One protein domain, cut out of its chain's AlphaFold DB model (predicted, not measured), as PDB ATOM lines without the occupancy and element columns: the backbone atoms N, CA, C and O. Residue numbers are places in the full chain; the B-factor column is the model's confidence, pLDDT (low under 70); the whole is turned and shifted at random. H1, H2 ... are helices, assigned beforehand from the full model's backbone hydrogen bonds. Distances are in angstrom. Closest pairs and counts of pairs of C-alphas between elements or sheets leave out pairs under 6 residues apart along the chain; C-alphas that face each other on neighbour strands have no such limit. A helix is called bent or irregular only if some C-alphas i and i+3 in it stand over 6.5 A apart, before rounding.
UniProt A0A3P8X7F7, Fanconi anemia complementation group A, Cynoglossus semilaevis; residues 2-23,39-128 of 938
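What this domain is: This is residues 2 to 23 and 39 to 128 of the 938 residues of the protein "Fanconi anemia complementation group A" of Cynoglossus semilaevis (UniProt A0A3P8X7F7). A small body of crossed helices lies between two very different ends: H2 is crossed near its start by H4 and farther along by H5, H3 sits at a corner with H4, H1 sticks out alone at one end of the long axis, and the long helix H6 makes the other end. The long link of residues 82 to 92 runs out beside H6 and folds back to H5. The printed part has 112 residues with six named helices, H1 to H6 in order, and no named strand; its class is all helix. It is only just loose, close to compact, with a radius of gyration of the C-alphas of 16.3 A, and its elongated outline spans 54 by 31 by 23 A.

Where its parts are: Find C-alpha 2 at (-56.234, -4.338, 50.523); from there H1 runs over residues 2 to 13, 16.7 A. After the cut, H2 takes residues 40 to 55, 22.6 A, beginning at C-alpha 40 at (-38.554, -17.721, 31.310). Next come H3, residues 60 to 68, 11.8 A, and H4, residues 70 to 81, 14.6 A. H4 is only just irregular: C-alphas 75 and 78 are 6.52 A apart. H5 covers residues 93 to 103, 15.2 A. H6, the longest helix, covers residues 109 to 127, 26.8 A, and ends at C-alpha 127 at (-45.653, -31.816, 2.158).

How they stand to each other: Begin at H1, which is apart from each of the other five helices. H2 touches H4 with residues 41 to 45 alone, about perpendicular at 76 degrees; their closest C-alphas, those of Ala 41 and Phe 77, are 5.1 A apart. With residues 49 to 53 alone H2 touches H5, about perpendicular at 89 degrees; look at the C-alphas of Glu 53 and Ala 93, the closest, 5.6 A apart. H3 and H4 only just touch, with 3 pairs of C-alphas within 8 A, and only at the corner by their link; Ser 66 and Phe 73 have the closest C-alphas, at 5.7 A. H4 and H5 are close but not clearly touching, with the closest C-alphas, those of Leu 81 and Ile 98, 7.9 A apart. H6 touches no helix, but H4 and H6 are near each other, with 5 pairs of C-alphas within 10 A. In H1, H2, H3, H5 and H6 every O i to N i+4 pair is within hydrogen-bond range; in H4, 5 of 8 are.

The domain as a whole: The C-alphas of Glu 2 and Gly 128, the two farthest apart, are 57.2 A apart. Residues 24 to 38 are not printed, and C-alphas 23 and 39 are 11.7 A apart across this cut. Of the links printed whole, H4 to H5 is long. The mean pLDDT of the printed part is 75.0; look for values under 70 at residues 2 to 23, 39 to 40, 88 to 89 and 123 to 128.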
ATOM      1  N   GLU A   2     -57.213  -5.409  50.231       50.56
ATOM      2  CA  GLU A   2     -56.234  -4.338  50.523       50.56
ATOM      3  C   GLU A   2     -54.753  -4.771  50.593       50.56
ATOM      4  O   GLU A   2     -53.880  -4.045  50.119       50.56
ATOM      5  N   TYR A   3     -54.451  -5.982  51.076       50.53
ATOM      6  CA  TYR A   3     -53.071  -6.500  51.106       50.53
ATOM      7  C   TYR A   3     -52.484  -6.763  49.710       50.53
ATOM      8  O   TYR A   3     -51.290  -6.579  49.495       50.53
ATOM      9  N   VAL A   4     -53.325  -7.136  48.740       53.22
ATOM     10  CA  VAL A   4     -52.896  -7.383  47.353       53.22
ATOM     11  C   VAL A   4     -52.573  -6.068  46.650       53.22
ATOM     12  O   VAL A   4     -51.607  -5.997  45.894       53.22
ATOM     13  N   SER A   5     -53.347  -5.015  46.919       55.00
ATOM     14  CA  SER A   5     -53.009  -3.666  46.464       55.00
ATOM     15  C   SER A   5     -51.726  -3.165  47.120       55.00
ATOM     16  O   SER A   5     -50.861  -2.688  46.402       55.00
ATOM     17  N   LEU A   6     -51.541  -3.356  48.431       63.91
ATOM     18  CA  LEU A   6     -50.336  -2.909  49.140       63.91
ATOM     19  C   LEU A   6     -49.062  -3.607  48.629       63.91
ATOM     20  O   LEU A   6     -48.045  -2.949  48.415       63.91
ATOM     21  N   ALA A   7     -49.129  -4.918  48.382       56.97
ATOM     22  CA  ALA A   7     -48.026  -5.687  47.811       56.97
ATOM     23  C   ALA A   7     -47.703  -5.252  46.372       56.97
ATOM     24  O   ALA A   7     -46.535  -5.097  46.027       56.97
ATOM     25  N   LYS A   8     -48.724  -4.977  45.547       54.69
ATOM     26  CA  LYS A   8     -48.533  -4.433  44.193       54.69
ATOM     27  C   LYS A   8     -47.886  -3.049  44.206       54.69
ATOM     28  O   LYS A   8     -47.021  -2.796  43.375       54.69
ATOM     29  N   THR A   9     -48.259  -2.178  45.144       63.62
ATOM     30  CA  THR A   9     -47.647  -0.848  45.272       63.62
ATOM     31  C   THR A   9     -46.185  -0.951  45.713       63.62
ATOM     32  O   THR A   9     -45.327  -0.322  45.108       63.62
ATOM     33  N   ARG A  10     -45.879  -1.825  46.683       63.06
ATOM     34  CA  ARG A  10     -44.508  -2.071  47.171       63.06
ATOM     35  C   ARG A  10     -43.584  -2.669  46.101       63.06
ATOM     36  O   ARG A  10     -42.414  -2.312  46.053       63.06
ATOM     37  N   LEU A  11     -44.100  -3.550  45.243       52.62
ATOM     38  CA  LEU A  11     -43.342  -4.138  44.128       52.62
ATOM     39  C   LEU A  11     -43.116  -3.138  42.984       52.62
ATOM     40  O   LEU A  11     -42.025  -3.093  42.420       52.62
ATOM     41  N   ASN A  12     -44.098  -2.277  42.699       55.25
ATOM     42  CA  ASN A  12     -43.916  -1.164  41.761       55.25
ATOM     43  C   ASN A  12     -42.851  -0.166  42.243       55.25
ATOM     44  O   ASN A  12     -42.064   0.313  41.427       55.25
ATOM     45  N   ASP A  13     -42.787   0.111  43.550       59.53
ATOM     46  CA  ASP A  13     -41.750   0.970  44.140       59.53
ATOM     47  C   ASP A  13     -40.338   0.364  44.001       59.53
ATOM     48  O   ASP A  13     -39.359   1.099  43.876       59.53
ATOM     49  N   LEU A  14     -40.230  -0.971  43.950       55.69
ATOM     50  CA  LEU A  14     -38.977  -1.711  43.751       55.69
ATOM     51  C   LEU A  14     -38.565  -1.855  42.272       55.69
ATOM     52  O   LEU A  14     -37.479  -2.358  41.998       55.69
ATOM     53  N   LYS A  15     -39.388  -1.392  41.315       48.78
ATOM     54  CA  LYS A  15     -39.206  -1.574  39.856       48.78
ATOM     55  C   LYS A  15     -39.062  -3.036  39.395       48.78
ATOM     56  O   LYS A  15     -38.639  -3.270  38.265       48.78
ATOM     57  N   GLU A  16     -39.447  -4.012  40.214       51.12
ATOM     58  CA  GLU A  16     -39.473  -5.422  39.821       51.12
ATOM     59  C   GLU A  16     -40.865  -5.780  39.298       51.12
ATOM     60  O   GLU A  16     -41.861  -5.753  40.027       51.12
ATOM     61  N   SER A  17     -40.959  -6.086  38.004       54.53
ATOM     62  CA  SER A  17     -42.222  -6.502  37.411       54.53
ATOM     63  C   SER A  17     -42.479  -7.974  37.774       54.53
ATOM     64  O   SER A  17     -41.700  -8.866  37.446       54.53
ATOM     65  N   LEU A  18     -43.611  -8.270  38.430       53.00
ATOM     66  CA  LEU A  18     -44.093  -9.658  38.596       53.00
ATOM     67  C   LEU A  18     -44.320 -10.365  37.244       53.00
ATOM     68  O   LEU A  18     -44.551 -11.570  37.207       53.00
ATOM     69  N   GLU A  19     -44.321  -9.601  36.151       53.16
ATOM     70  CA  GLU A  19     -44.539 -10.063  34.786       53.16
ATOM     71  C   GLU A  19     -43.273 -10.655  34.145       53.16
ATOM     72  O   GLU A  19     -43.403 -11.404  33.175       53.16
ATOM     73  N   ASP A  20     -42.087 -10.383  34.703       53.97
ATOM     74  CA  ASP A  20     -40.806 -10.919  34.224       53.97
ATOM     75  C   ASP A  20     -40.317 -12.151  35.008       53.97
ATOM     76  O   ASP A  20     -39.413 -12.838  34.544       53.97
ATOM     77  N   MET A  21     -40.952 -12.482  36.140       60.78
ATOM     78  CA  MET A  21     -40.612 -13.650  36.968       60.78
ATOM     79  C   MET A  21     -41.286 -14.933  36.446       60.78
ATOM     80  O   MET A  21     -42.510 -14.984  36.268       60.78
ATOM     81  N   GLY A  22     -40.504 -15.993  36.247       66.50
ATOM     82  CA  GLY A  22     -40.973 -17.324  35.842       66.50
ATOM     83  C   GLY A  22     -41.904 -17.989  36.868       66.50
ATOM     84  O   GLY A  22     -41.892 -17.688  38.063       66.50
ATOM     85  N   LEU A  23     -42.746 -18.920  36.411       68.00
ATOM     86  CA  LEU A  23     -43.679 -19.694  37.245       68.00
ATOM     87  C   LEU A  23     -42.970 -20.607  38.249       68.00
ATOM     88  O   LEU A  23     -43.564 -20.947  39.272       68.00
ATOM     89  N   CYS A  39     -36.430 -16.176  27.376       58.69
ATOM     90  CA  CYS A  39     -37.768 -15.939  27.920       58.69
ATOM     91  C   CYS A  39     -38.128 -17.045  28.946       58.69
ATOM     92  O   CYS A  39     -38.239 -18.207  28.532       58.69
ATOM     93  N   PRO A  40     -38.349 -16.727  30.242       69.81
ATOM     94  CA  PRO A  40     -38.554 -17.721  31.310       69.81
ATOM     95  C   PRO A  40     -39.724 -18.684  31.033       69.81
ATOM     96  O   PRO A  40     -39.724 -19.836  31.464       69.81
ATOM     97  N   ALA A  41     -40.668 -18.263  30.186       75.81
ATOM     98  CA  ALA A  41     -41.826 -19.048  29.778       75.81
ATOM     99  C   ALA A  41     -41.494 -20.388  29.092       75.81
ATOM    100  O   ALA A  41     -42.284 -21.325  29.198       75.81
ATOM    101  N   VAL A  42     -40.364 -20.512  28.382       77.00
ATOM    102  CA  VAL A  42     -39.993 -21.781  27.719       77.00
ATOM    103  C   VAL A  42     -39.575 -22.827  28.756       77.00
ATOM    104  O   VAL A  42     -40.045 -23.963  28.705       77.00
ATOM    105  N   GLN A  43     -38.781 -22.420  29.748       77.25
ATOM    106  CA  GLN A  43     -38.357 -23.287  30.851       77.25
ATOM    107  C   GLN A  43     -39.544 -23.683  31.737       77.25
ATOM    108  O   GLN A  43     -39.655 -24.835  32.163       77.25
ATOM    109  N   ASP A  44     -40.477 -22.757  31.966       83.56
ATOM    110  CA  ASP A  44     -41.702 -23.045  32.710       83.56
ATOM    111  C   ASP A  44     -42.586 -24.075  31.998       83.56
ATOM    112  O   ASP A  44     -43.174 -24.948  32.640       83.56
ATOM    113  N   VAL A  45     -42.666 -24.013  30.666       84.50
ATOM    114  CA  VAL A  45     -43.394 -24.999  29.858       84.50
ATOM    115  C   VAL A  45     -42.727 -26.374  29.935       84.50
ATOM    116  O   VAL A  45     -43.428 -27.370  30.114       84.50
ATOM    117  N   GLU A  46     -41.399 -26.459  29.862       82.88
ATOM    118  CA  GLU A  46     -40.663 -27.729  29.993       82.88
ATOM    119  C   GLU A  46     -40.856 -28.378  31.374       82.88
ATOM    120  O   GLU A  46     -41.125 -29.581  31.479       82.88
ATOM    121  N   ARG A  47     -40.811 -27.579  32.447       81.94
ATOM    122  CA  ARG A  47     -41.098 -28.051  33.813       81.94
ATOM    123  C   ARG A  47     -42.555 -28.480  33.977       81.94
ATOM    124  O   ARG A  47     -42.823 -29.527  34.562       81.94
ATOM    125  N   ALA A  48     -43.505 -27.737  33.413       83.62
ATOM    126  CA  ALA A  48     -44.917 -28.108  33.456       83.62
ATOM    127  C   ALA A  48     -45.204 -29.423  32.705       83.62
ATOM    128  O   ALA A  48     -45.989 -30.245  33.183       83.62
ATOM    129  N   VAL A  49     -44.563 -29.645  31.552       85.50
ATOM    130  CA  VAL A  49     -44.708 -30.880  30.762       85.50
ATOM    131  C   VAL A  49     -44.106 -32.081  31.495       85.50
ATOM    132  O   VAL A  49     -44.763 -33.119  31.564       85.50
ATOM    133  N   SER A  50     -42.924 -31.944  32.103       81.31
ATOM    134  CA  SER A  50     -42.289 -33.042  32.854       81.31
ATOM    135  C   SER A  50     -43.057 -33.414  34.133       81.31
ATOM    136  O   SER A  50     -43.249 -34.597  34.436       81.31
ATOM    137  N   LEU A  51     -43.600 -32.427  34.852       78.88
ATOM    138  CA  LEU A  51     -44.485 -32.668  35.998       78.88
ATOM    139  C   LEU A  51     -45.793 -33.352  35.576       78.88
ATOM    140  O   LEU A  51     -46.282 -34.239  36.276       78.88
ATOM    141  N   PHE A  52     -46.357 -32.989  34.422       83.56
ATOM    142  CA  PHE A  52     -47.552 -33.649  33.893       83.56
ATOM    143  C   PHE A  52     -47.266 -35.085  33.435       83.56
ATOM    144  O   PHE A  52     -48.108 -35.962  33.613       83.56
ATOM    145  N   GLU A  53     -46.091 -35.355  32.871       83.44
ATOM    146  CA  GLU A  53     -45.705 -36.698  32.436       83.44
ATOM    147  C   GLU A  53     -45.558 -37.676  33.607       83.44
ATOM    148  O   GLU A  53     -46.045 -38.804  33.527       83.44
ATOM    149  N   THR A  54     -44.961 -37.223  34.710       75.19
ATOM    150  CA  THR A  54     -44.766 -38.032  35.926       75.19
ATOM    151  C   THR A  54     -46.053 -38.236  36.723       75.19
ATOM    152  O   THR A  54     -46.276 -39.316  37.269       75.19
ATOM    153  N   THR A  55     -46.919 -37.221  36.796       75.50
ATOM    154  CA  THR A  55     -48.111 -37.247  37.666       75.50
ATOM    155  C   THR A  55     -49.424 -37.531  36.932       75.50
ATOM    156  O   THR A  55     -50.415 -37.903  37.563       75.50
ATOM    157  N   GLY A  56     -49.474 -37.327  35.612       75.12
ATOM    158  CA  GLY A  56     -50.691 -37.399  34.796       75.12
ATOM    159  C   GLY A  56     -51.743 -36.330  35.123       75.12
ATOM    160  O   GLY A  56     -52.883 -36.440  34.667       75.12
ATOM    161  N   ARG A  57     -51.407 -35.320  35.939       79.75
ATOM    162  CA  ARG A  57     -52.318 -34.259  36.400       79.75
ATOM    163  C   ARG A  57     -51.725 -32.879  36.125       79.75
ATOM    164  O   ARG A  57     -50.512 -32.706  36.098       79.75
ATOM    165  N   ILE A  58     -52.591 -31.883  35.923       83.75
ATOM    166  CA  ILE A  58     -52.167 -30.487  35.740       83.75
ATOM    167  C   ILE A  58     -51.573 -29.991  37.065       83.75
ATOM    168  O   ILE A  58     -52.219 -30.111  38.107       83.75
ATOM    169  N   SER A  59     -50.355 -29.446  37.024       82.69
ATOM    170  CA  SER A  59     -49.678 -28.900  38.206       82.69
ATOM    171  C   SER A  59     -50.505 -27.787  38.864       82.69
ATOM    172  O   SER A  59     -51.073 -26.932  38.173       82.69
ATOM    173  N   ALA A  60     -50.537 -27.778  40.201       78.25
ATOM    174  CA  ALA A  60     -51.207 -26.742  40.986       78.25
ATOM    175  C   ALA A  60     -50.674 -25.342  40.644       78.25
ATOM    176  O   ALA A  60     -51.471 -24.427  40.481       78.25
ATOM    177  N   THR A  61     -49.369 -25.209  40.391       80.00
ATOM    178  CA  THR A  61     -48.705 -23.956  40.000       80.00
ATOM    179  C   THR A  61     -49.227 -23.408  38.667       80.00
ATOM    180  O   THR A  61     -49.477 -22.214  38.534       80.00
ATOM    181  N   VAL A  62     -49.469 -24.276  37.676       83.19
ATOM    182  CA  VAL A  62     -50.022 -23.872  36.365       83.19
ATOM    183  C   VAL A  62     -51.496 -23.482  36.495       83.19
ATOM    184  O   VAL A  62     -51.954 -22.522  35.870       83.19
ATOM    185  N   MET A  63     -52.249 -24.194  37.336       80.44
ATOM    186  CA  MET A  63     -53.642 -23.858  37.635       80.44
ATOM    187  C   MET A  63     -53.757 -22.533  38.392       80.44
ATOM    188  O   MET A  63     -54.588 -21.700  38.030       80.44
ATOM    189  N   GLU A  64     -52.901 -22.310  39.382       80.44
ATOM    190  CA  GLU A  64     -52.791 -21.064  40.132       80.44
ATOM    191  C   GLU A  64     -52.415 -19.907  39.200       80.44
ATOM    192  O   GLU A  64     -53.105 -18.889  39.176       80.44
ATOM    193  N   ALA A  65     -51.419 -20.090  38.330       80.12
ATOM    194  CA  ALA A  65     -51.034 -19.098  37.330       80.12
ATOM    195  C   ALA A  65     -52.184 -18.747  36.372       80.12
ATOM    196  O   ALA A  65     -52.392 -17.573  36.063       80.12
ATOM    197  N   SER A  66     -52.991 -19.732  35.960       79.88
ATOM    198  CA  SER A  66     -54.164 -19.502  35.102       79.88
ATOM    199  C   SER A  66     -55.263 -18.653  35.767       79.88
ATOM    200  O   SER A  66     -56.101 -18.074  35.071       79.88
ATOM    201  N   ILE A  67     -55.267 -18.570  37.104       74.50
ATOM    202  CA  ILE A  67     -56.255 -17.833  37.903       74.50
ATOM    203  C   ILE A  67     -55.680 -16.489  38.368       74.50
ATOM    204  O   ILE A  67     -56.288 -15.447  38.125       74.50
ATOM    205  N   PHE A  68     -54.506 -16.500  39.000       72.31
ATOM    206  CA  PHE A  68     -53.926 -15.351  39.699       72.31
ATOM    207  C   PHE A  68     -52.875 -14.588  38.876       72.31
ATOM    208  O   PHE A  68     -52.718 -13.385  39.073       72.31
ATOM    209  N   ARG A  69     -52.209 -15.234  37.904       78.12
ATOM    210  CA  ARG A  69     -51.224 -14.622  36.981       78.12
ATOM    211  C   ARG A  69     -51.693 -14.680  35.522       78.12
ATOM    212  O   ARG A  69     -50.934 -14.969  34.596       78.12
ATOM    213  N   ARG A  70     -52.980 -14.392  35.312       77.69
ATOM    214  CA  ARG A  70     -53.665 -14.540  34.019       77.69
ATOM    215  C   ARG A  70     -52.989 -13.820  32.833       77.69
ATOM    216  O   ARG A  70     -52.962 -14.429  31.763       77.69
ATOM    217  N   PRO A  71     -52.436 -12.593  32.965       77.12
ATOM    218  CA  PRO A  71     -51.723 -11.934  31.868       77.12
ATOM    219  C   PRO A  71     -50.512 -12.744  31.399       77.12
ATOM    220  O   PRO A  71     -50.465 -13.116  30.232       77.12
ATOM    221  N   TYR A  72     -49.617 -13.128  32.315       82.69
ATOM    222  CA  TYR A  72     -48.450 -13.969  32.021       82.69
ATOM    223  C   TYR A  72     -48.852 -15.314  31.402       82.69
ATOM    224  O   TYR A  72     -48.283 -15.752  30.398       82.69
ATOM    225  N   PHE A  73     -49.889 -15.952  31.955       84.25
ATOM    226  CA  PHE A  73     -50.391 -17.224  31.445       84.25
ATOM    227  C   PHE A  73     -50.855 -17.123  29.980       84.25
ATOM    228  O   PHE A  73     -50.564 -18.013  29.187       84.25
ATOM    229  N   LEU A  74     -51.535 -16.038  29.594       82.81
ATOM    230  CA  LEU A  74     -52.071 -15.851  28.238       82.81
ATOM    231  C   LEU A  74     -51.063 -15.284  27.231       82.81
ATOM    232  O   LEU A  74     -51.172 -15.608  26.051       82.81
ATOM    233  N   THR A  75     -50.125 -14.432  27.654       80.19
ATOM    234  CA  THR A  75     -49.213 -13.713  26.742       80.19
ATOM    235  C   THR A  75     -47.820 -14.329  26.648       80.19
ATOM    236  O   THR A  75     -47.145 -14.124  25.643       80.19
ATOM    237  N   ARG A  76     -47.387 -15.095  27.658       82.12
ATOM    238  CA  ARG A  76     -46.044 -15.697  27.720       82.12
ATOM    239  C   ARG A  76     -46.124 -17.223  27.732       82.12
ATOM    240  O   ARG A  76     -45.627 -17.869  26.813       82.12
ATOM    241  N   PHE A  77     -46.819 -17.801  28.715       86.00
ATOM    242  CA  PHE A  77     -46.867 -19.255  28.916       86.00
ATOM    243  C   PHE A  77     -47.656 -19.992  27.822       86.00
ATOM    244  O   PHE A  77     -47.153 -20.952  27.243       86.00
ATOM    245  N   LEU A  78     -48.878 -19.555  27.494       87.56
ATOM    246  CA  LEU A  78     -49.696 -20.207  26.462       87.56
ATOM    247  C   LEU A  78     -49.088 -20.111  25.058       87.56
ATOM    248  O   LEU A  78     -49.071 -21.138  24.381       87.56
ATOM    249  N   PRO A  79     -48.553 -18.962  24.606       86.44
ATOM    250  CA  PRO A  79     -47.842 -18.889  23.334       86.44
ATOM    251  C   PRO A  79     -46.609 -19.796  23.297       86.44
ATOM    252  O   PRO A  79     -46.409 -20.479  22.297       86.44
ATOM    253  N   ALA A  80     -45.846 -19.888  24.394       86.56
ATOM    254  CA  ALA A  80     -44.718 -20.816  24.506       86.56
ATOM    255  C   ALA A  80     -45.164 -22.293  24.503       86.56
ATOM    256  O   ALA A  80     -44.506 -23.146  23.904       86.56
ATOM    257  N   LEU A  81     -46.313 -22.615  25.110       87.56
ATOM    258  CA  LEU A  81     -46.896 -23.960  25.109       87.56
ATOM    259  C   LEU A  81     -47.476 -24.341  23.738       87.56
ATOM    260  O   LEU A  81     -47.324 -25.490  23.314       87.56
ATOM    261  N   LEU A  82     -48.082 -23.387  23.029       87.06
ATOM    262  CA  LEU A  82     -48.746 -23.544  21.730       87.06
ATOM    263  C   LEU A  82     -47.854 -23.137  20.543       87.06
ATOM    264  O   LEU A  82     -48.359 -22.714  19.506       87.06
ATOM    265  N   ILE A  83     -46.531 -23.283  20.663       85.00
ATOM    266  CA  ILE A  83     -45.622 -23.106  19.522       85.00
ATOM    267  C   ILE A  83     -45.982 -24.140  18.436       85.00
ATOM    268  O   ILE A  83     -45.996 -25.343  18.741       85.00
ATOM    269  N   PRO A  84     -46.291 -23.703  17.195       79.88
ATOM    270  CA  PRO A  84     -46.613 -24.596  16.088       79.88
ATOM    271  C   PRO A  84     -45.534 -25.661  15.892       79.88
ATOM    272  O   PRO A  84     -44.339 -25.364  15.900       79.88
ATOM    273  N   ARG A  85     -45.961 -26.919  15.764       80.94
ATOM    274  CA  ARG A  85     -45.066 -28.071  15.618       80.94
ATOM    275  C   ARG A  85     -45.735 -29.209  14.860       80.94
ATOM    276  O   ARG A  85     -46.962 -29.294  14.792       80.94
ATOM    277  N   MET A  86     -44.926 -30.142  14.364       73.31
ATOM    278  CA  MET A  86     -45.430 -31.401  13.821       73.31
ATOM    279  C   MET A  86     -46.053 -32.243  14.938       73.31
ATOM    280  O   MET A  86     -45.387 -32.611  15.904       73.31
ATOM    281  N   LEU A  87     -47.352 -32.522  14.822       74.62
ATOM    282  CA  LEU A  87     -48.062 -33.329  15.809       74.62
ATOM    283  C   LEU A  87     -47.713 -34.815  15.605       74.62
ATOM    284  O   LEU A  87     -47.957 -35.338  14.510       74.62
ATOM    285  N   PRO A  88     -47.157 -35.501  16.620       68.38
ATOM    286  CA  PRO A  88     -46.803 -36.912  16.515       68.38
ATOM    287  C   PRO A  88     -48.049 -37.793  16.342       68.38
ATOM    288  O   PRO A  88     -49.140 -37.463  16.805       68.38
ATOM    289  N   VAL A  89     -47.891 -38.946  15.679       69.19
ATOM    290  CA  VAL A  89     -48.992 -39.903  15.415       69.19
ATOM    291  C   VAL A  89     -49.592 -40.456  16.717       69.19
ATOM    292  O   VAL A  89     -50.779 -40.770  16.771       69.19
ATOM    293  N   LYS A  90     -48.781 -40.545  17.779       70.81
ATOM    294  CA  LYS A  90     -49.217 -40.806  19.157       70.81
ATOM    295  C   LYS A  90     -49.047 -39.525  19.972       70.81
ATOM    296  O   LYS A  90     -47.988 -38.912  19.889       70.81
ATOM    297  N   ALA A  91     -50.054 -39.150  20.759       74.56
ATOM    298  CA  ALA A  91     -50.009 -37.939  21.577       74.56
ATOM    299  C   ALA A  91     -48.852 -37.992  22.593       74.56
ATOM    300  O   ALA A  91     -48.796 -38.881  23.446       74.56
ATOM    301  N   ASP A  92     -47.938 -37.029  22.503       82.12
ATOM    302  CA  ASP A  92     -46.825 -36.859  23.437       82.12
ATOM    303  C   ASP A  92     -47.284 -36.203  24.756       82.12
ATOM    304  O   ASP A  92     -48.434 -35.779  24.900       82.12
ATOM    305  N   ALA A  93     -46.405 -36.134  25.761       81.38
ATOM    306  CA  ALA A  93     -46.728 -35.546  27.067       81.38
ATOM    307  C   ALA A  93     -47.244 -34.098  26.960       81.38
ATOM    308  O   ALA A  93     -48.207 -33.727  27.633       81.38
ATOM    309  N   ARG A  94     -46.671 -33.310  26.041       85.44
ATOM    310  CA  ARG A  94     -47.087 -31.930  25.772       85.44
ATOM    311  C   ARG A  94     -48.481 -31.848  25.138       85.44
ATOM    312  O   ARG A  94     -49.269 -31.001  25.548       85.44
ATOM    313  N   MET A  95     -48.834 -32.737  24.207       85.31
ATOM    314  CA  MET A  95     -50.188 -32.805  23.641       85.31
ATOM    315  C   MET A  95     -51.215 -33.248  24.686       85.31
ATOM    316  O   MET A  95     -52.271 -32.626  24.790       85.31
ATOM    317  N   ARG A  96     -50.880 -34.236  25.527       86.94
ATOM    318  CA  ARG A  96     -51.747 -34.670  26.636       86.94
ATOM    319  C   ARG A  96     -51.988 -33.549  27.659       86.94
ATOM    320  O   ARG A  96     -53.113 -33.397  28.131       86.94
ATOM    321  N   LEU A  97     -50.977 -32.727  27.955       87.50
ATOM    322  CA  LEU A  97     -51.124 -31.547  28.817       87.50
ATOM    323  C   LEU A  97     -52.022 -30.475  28.177       87.50
ATOM    324  O   LEU A  97     -52.902 -29.937  28.849       87.50
ATOM    325  N   ILE A  98     -51.841 -30.181  26.885       88.44
ATOM    326  CA  ILE A  98     -52.689 -29.227  26.146       88.44
ATOM    327  C   ILE A  98     -54.151 -29.698  26.140       88.44
ATOM    328  O   ILE A  98     -55.061 -28.900  26.367       88.44
ATOM    329  N   GLU A  99     -54.395 -30.990  25.925       86.00
ATOM    330  CA  GLU A  99     -55.736 -31.579  25.975       86.00
ATOM    331  C   GLU A  99     -56.349 -31.510  27.378       86.00
ATOM    332  O   GLU A  99     -57.526 -31.167  27.514       86.00
ATOM    333  N   ALA A 100     -55.558 -31.761  28.424       85.62
ATOM    334  CA  ALA A 100     -55.998 -31.622  29.808       85.62
ATOM    335  C   ALA A 100     -56.357 -30.163  30.151       85.62
ATOM    336  O   ALA A 100     -57.415 -29.914  30.732       85.62
ATOM    337  N   LEU A 101     -55.534 -29.193  29.739       86.44
ATOM    338  CA  LEU A 101     -55.786 -27.758  29.935       86.44
ATOM    339  C   LEU A 101     -56.996 -27.259  29.136       86.44
ATOM    340  O   LEU A 101     -57.747 -26.411  29.620       86.44
ATOM    341  N   LYS A 102     -57.222 -27.809  27.938       84.62
ATOM    342  CA  LYS A 102     -58.433 -27.556  27.151       84.62
ATOM    343  C   LYS A 102     -59.673 -28.121  27.840       84.62
ATOM    344  O   LYS A 102     -60.672 -27.423  27.930       84.62
ATOM    345  N   LYS A 103     -59.616 -29.356  28.349       85.75
ATOM    346  CA  LYS A 103     -60.728 -29.987  29.084       85.75
ATOM    347  C   LYS A 103     -61.070 -29.242  30.383       85.75
ATOM    348  O   LYS A 103     -62.196 -29.330  30.850       85.75
ATOM    349  N   ALA A 104     -60.104 -28.517  30.947       82.94
ATOM    350  CA  ALA A 104     -60.273 -27.653  32.114       82.94
ATOM    351  C   ALA A 104     -60.673 -26.196  31.769       82.94
ATOM    352  O   ALA A 104     -60.609 -25.334  32.649       82.94
ATOM    353  N   ASP A 105     -61.028 -25.906  30.508       82.19
ATOM    354  CA  ASP A 105     -61.400 -24.578  29.987       82.19
ATOM    355  C   ASP A 105     -60.367 -23.468  30.268       82.19
ATOM    356  O   ASP A 105     -60.700 -22.290  30.417       82.19
ATOM    357  N   LYS A 106     -59.077 -23.825  30.345       86.88
ATOM    358  CA  LYS A 106     -57.984 -22.862  30.571       86.88
ATOM    359  C   LYS A 106     -57.390 -22.303  29.281       86.88
ATOM    360  O   LYS A 106     -56.742 -21.263  29.324       86.88
ATOM    361  N   ILE A 107     -57.634 -22.946  28.138       86.19
ATOM    362  CA  ILE A 107     -57.177 -22.485  26.819       86.19
ATOM    363  C   ILE A 107     -58.370 -21.916  26.038       86.19
ATOM    364  O   ILE A 107     -59.324 -22.656  25.787       86.19
ATOM    365  N   PRO A 108     -58.332 -20.646  25.592       85.94
ATOM    366  CA  PRO A 108     -59.362 -20.094  24.717       85.94
ATOM    367  C   PRO A 108     -59.512 -20.905  23.421       85.94
ATOM    368  O   PRO A 108     -58.527 -21.187  22.733       85.94
ATOM    369  N   ALA A 109     -60.751 -21.232  23.039       80.44
ATOM    370  CA  ALA A 109     -61.036 -22.073  21.871       80.44
ATOM    371  C   ALA A 109     -60.426 -21.531  20.563       80.44
ATOM    372  O   ALA A 109     -59.922 -22.316  19.762       80.44
ATOM    373  N   ALA A 110     -60.400 -20.204  20.389       82.38
ATOM    374  CA  ALA A 110     -59.814 -19.537  19.222       82.38
ATOM    375  C   ALA A 110     -58.283 -19.700  19.126       82.38
ATOM    376  O   ALA A 110     -57.738 -19.873  18.037       82.38
ATOM    377  N   GLN A 111     -57.576 -19.684  20.264       83.38
ATOM    378  CA  GLN A 111     -56.124 -19.908  20.295       83.38
ATOM    379  C   GLN A 111     -55.795 -21.374  20.008       83.38
ATOM    380  O   GLN A 111     -54.877 -21.664  19.245       83.38
ATOM    381  N   PHE A 112     -56.592 -22.302  20.545       85.12
ATOM    382  CA  PHE A 112     -56.444 -23.725  20.251       85.12
ATOM    383  C   PHE A 112     -56.735 -24.048  18.776       85.12
ATOM    384  O   PHE A 112     -55.995 -24.817  18.166       85.12
ATOM    385  N   SER A 113     -57.778 -23.468  18.168       84.94
ATOM    386  CA  SER A 113     -58.072 -23.689  16.746       84.94
ATOM    387  C   SER A 113     -56.980 -23.117  15.843       84.94
ATOM    388  O   SER A 113     -56.534 -23.815  14.935       84.94
ATOM    389  N   SER A 114     -56.491 -21.907  16.140       87.38
ATOM    390  CA  SER A 114     -55.368 -21.281  15.428       87.38
ATOM    391  C   SER A 114     -54.084 -22.112  15.532       87.38
ATOM    392  O   SER A 114     -53.390 -22.320  14.536       87.38
ATOM    393  N   TYR A 115     -53.804 -22.672  16.713       88.81
ATOM    394  CA  TYR A 115     -52.691 -23.596  16.927       88.81
ATOM    395  C   TYR A 115     -52.814 -24.856  16.064       88.81
ATOM    396  O   TYR A 115     -51.893 -25.192  15.323       88.81
ATOM    397  N   VAL A 116     -53.963 -25.539  16.107       84.75
ATOM    398  CA  VAL A 116     -54.200 -26.762  15.320       84.75
ATOM    399  C   VAL A 116     -54.093 -26.485  13.822       84.75
ATOM    400  O   VAL A 116     -53.535 -27.297  13.085       84.75
ATOM    401  N   GLU A 117     -54.607 -25.348  13.361       84.75
ATOM    402  CA  GLU A 117     -54.502 -24.931  11.966       84.75
ATOM    403  C   GLU A 117     -53.054 -24.614  11.575       84.75
ATOM    404  O   GLU A 117     -52.599 -25.069  10.530       84.75
ATOM    405  N   SER A 118     -52.295 -23.937  12.438       84.62
ATOM    406  CA  SER A 118     -50.871 -23.646  12.222       84.62
ATOM    407  C   SER A 118     -50.025 -24.924  12.181       84.62
ATOM    408  O   SER A 118     -49.212 -25.087  11.275       84.62
ATOM    409  N   CYS A 119     -50.286 -25.892  13.063       82.62
ATOM    410  CA  CYS A 119     -49.655 -27.216  13.021       82.62
ATOM    411  C   CYS A 119     -50.028 -28.001  11.749       82.62
ATOM    412  O   CYS A 119     -49.199 -28.724  11.195       82.62
ATOM    413  N   ARG A 120     -51.267 -27.861  11.248       78.38
ATOM    414  CA  ARG A 120     -51.689 -28.449   9.961       78.38
ATOM    415  C   ARG A 120     -51.014 -27.769   8.772       78.38
ATOM    416  O   ARG A 120     -50.596 -28.478   7.863       78.38
ATOM    417  N   ARG A 121     -50.872 -26.439   8.786       78.81
ATOM    418  CA  ARG A 121     -50.136 -25.684   7.759       78.81
ATOM    419  C   ARG A 121     -48.658 -26.046   7.752       78.81
ATOM    420  O   ARG A 121     -48.116 -26.256   6.680       78.81
ATOM    421  N   GLN A 122     -48.035 -26.230   8.914       75.81
ATOM    422  CA  GLN A 122     -46.643 -26.678   9.012       75.81
ATOM    423  C   GLN A 122     -46.463 -28.100   8.457       75.81
ATOM    424  O   GLN A 122     -45.539 -28.353   7.695       75.81
ATOM    425  N   ARG A 123     -47.424 -29.000   8.712       68.06
ATOM    426  CA  ARG A 123     -47.482 -30.330   8.074       68.06
ATOM    427  C   ARG A 123     -47.694 -30.266   6.553       68.06
ATOM    428  O   ARG A 123     -47.286 -31.179   5.842       68.06
ATOM    429  N   GLN A 124     -48.379 -29.235   6.056       64.44
ATOM    430  CA  GLN A 124     -48.601 -29.011   4.625       64.44
ATOM    431  C   GLN A 124     -47.425 -28.311   3.942       64.44
ATOM    432  O   GLN A 124     -47.165 -28.636   2.797       64.44
ATOM    433  N   GLN A 125     -46.698 -27.417   4.616       60.34
ATOM    434  CA  GLN A 125     -45.455 -26.824   4.108       60.34
ATOM    435  C   GLN A 125     -44.373 -27.891   3.931       60.34
ATOM    436  O   GLN A 125     -43.711 -27.910   2.900       60.34
ATOM    437  N   ASP A 126     -44.294 -28.854   4.850       48.47
ATOM    438  CA  ASP A 126     -43.377 -29.999   4.737       48.47
ATOM    439  C   ASP A 126     -43.813 -31.008   3.648       48.47
ATOM    440  O   ASP A 126     -42.996 -31.700   3.051       48.47
ATOM    441  N   ARG A 127     -45.114 -31.056   3.312       48.00
ATOM    442  CA  ARG A 127     -45.653 -31.816   2.158       48.00
ATOM    443  C   ARG A 127     -45.728 -31.016   0.852       48.00
ATOM    444  O   ARG A 127     -46.082 -31.584  -0.177       48.00
ATOM    445  N   GLY A 128     -45.455 -29.717   0.900       43.22
ATOM    446  CA  GLY A 128     -45.796 -28.733  -0.128       43.22
ATOM    447  C   GLY A 128     -44.608 -27.904  -0.598       43.22
ATOM    448  O   GLY A 128     -44.816 -26.861  -1.203       43.22
TER     449      GLY A 128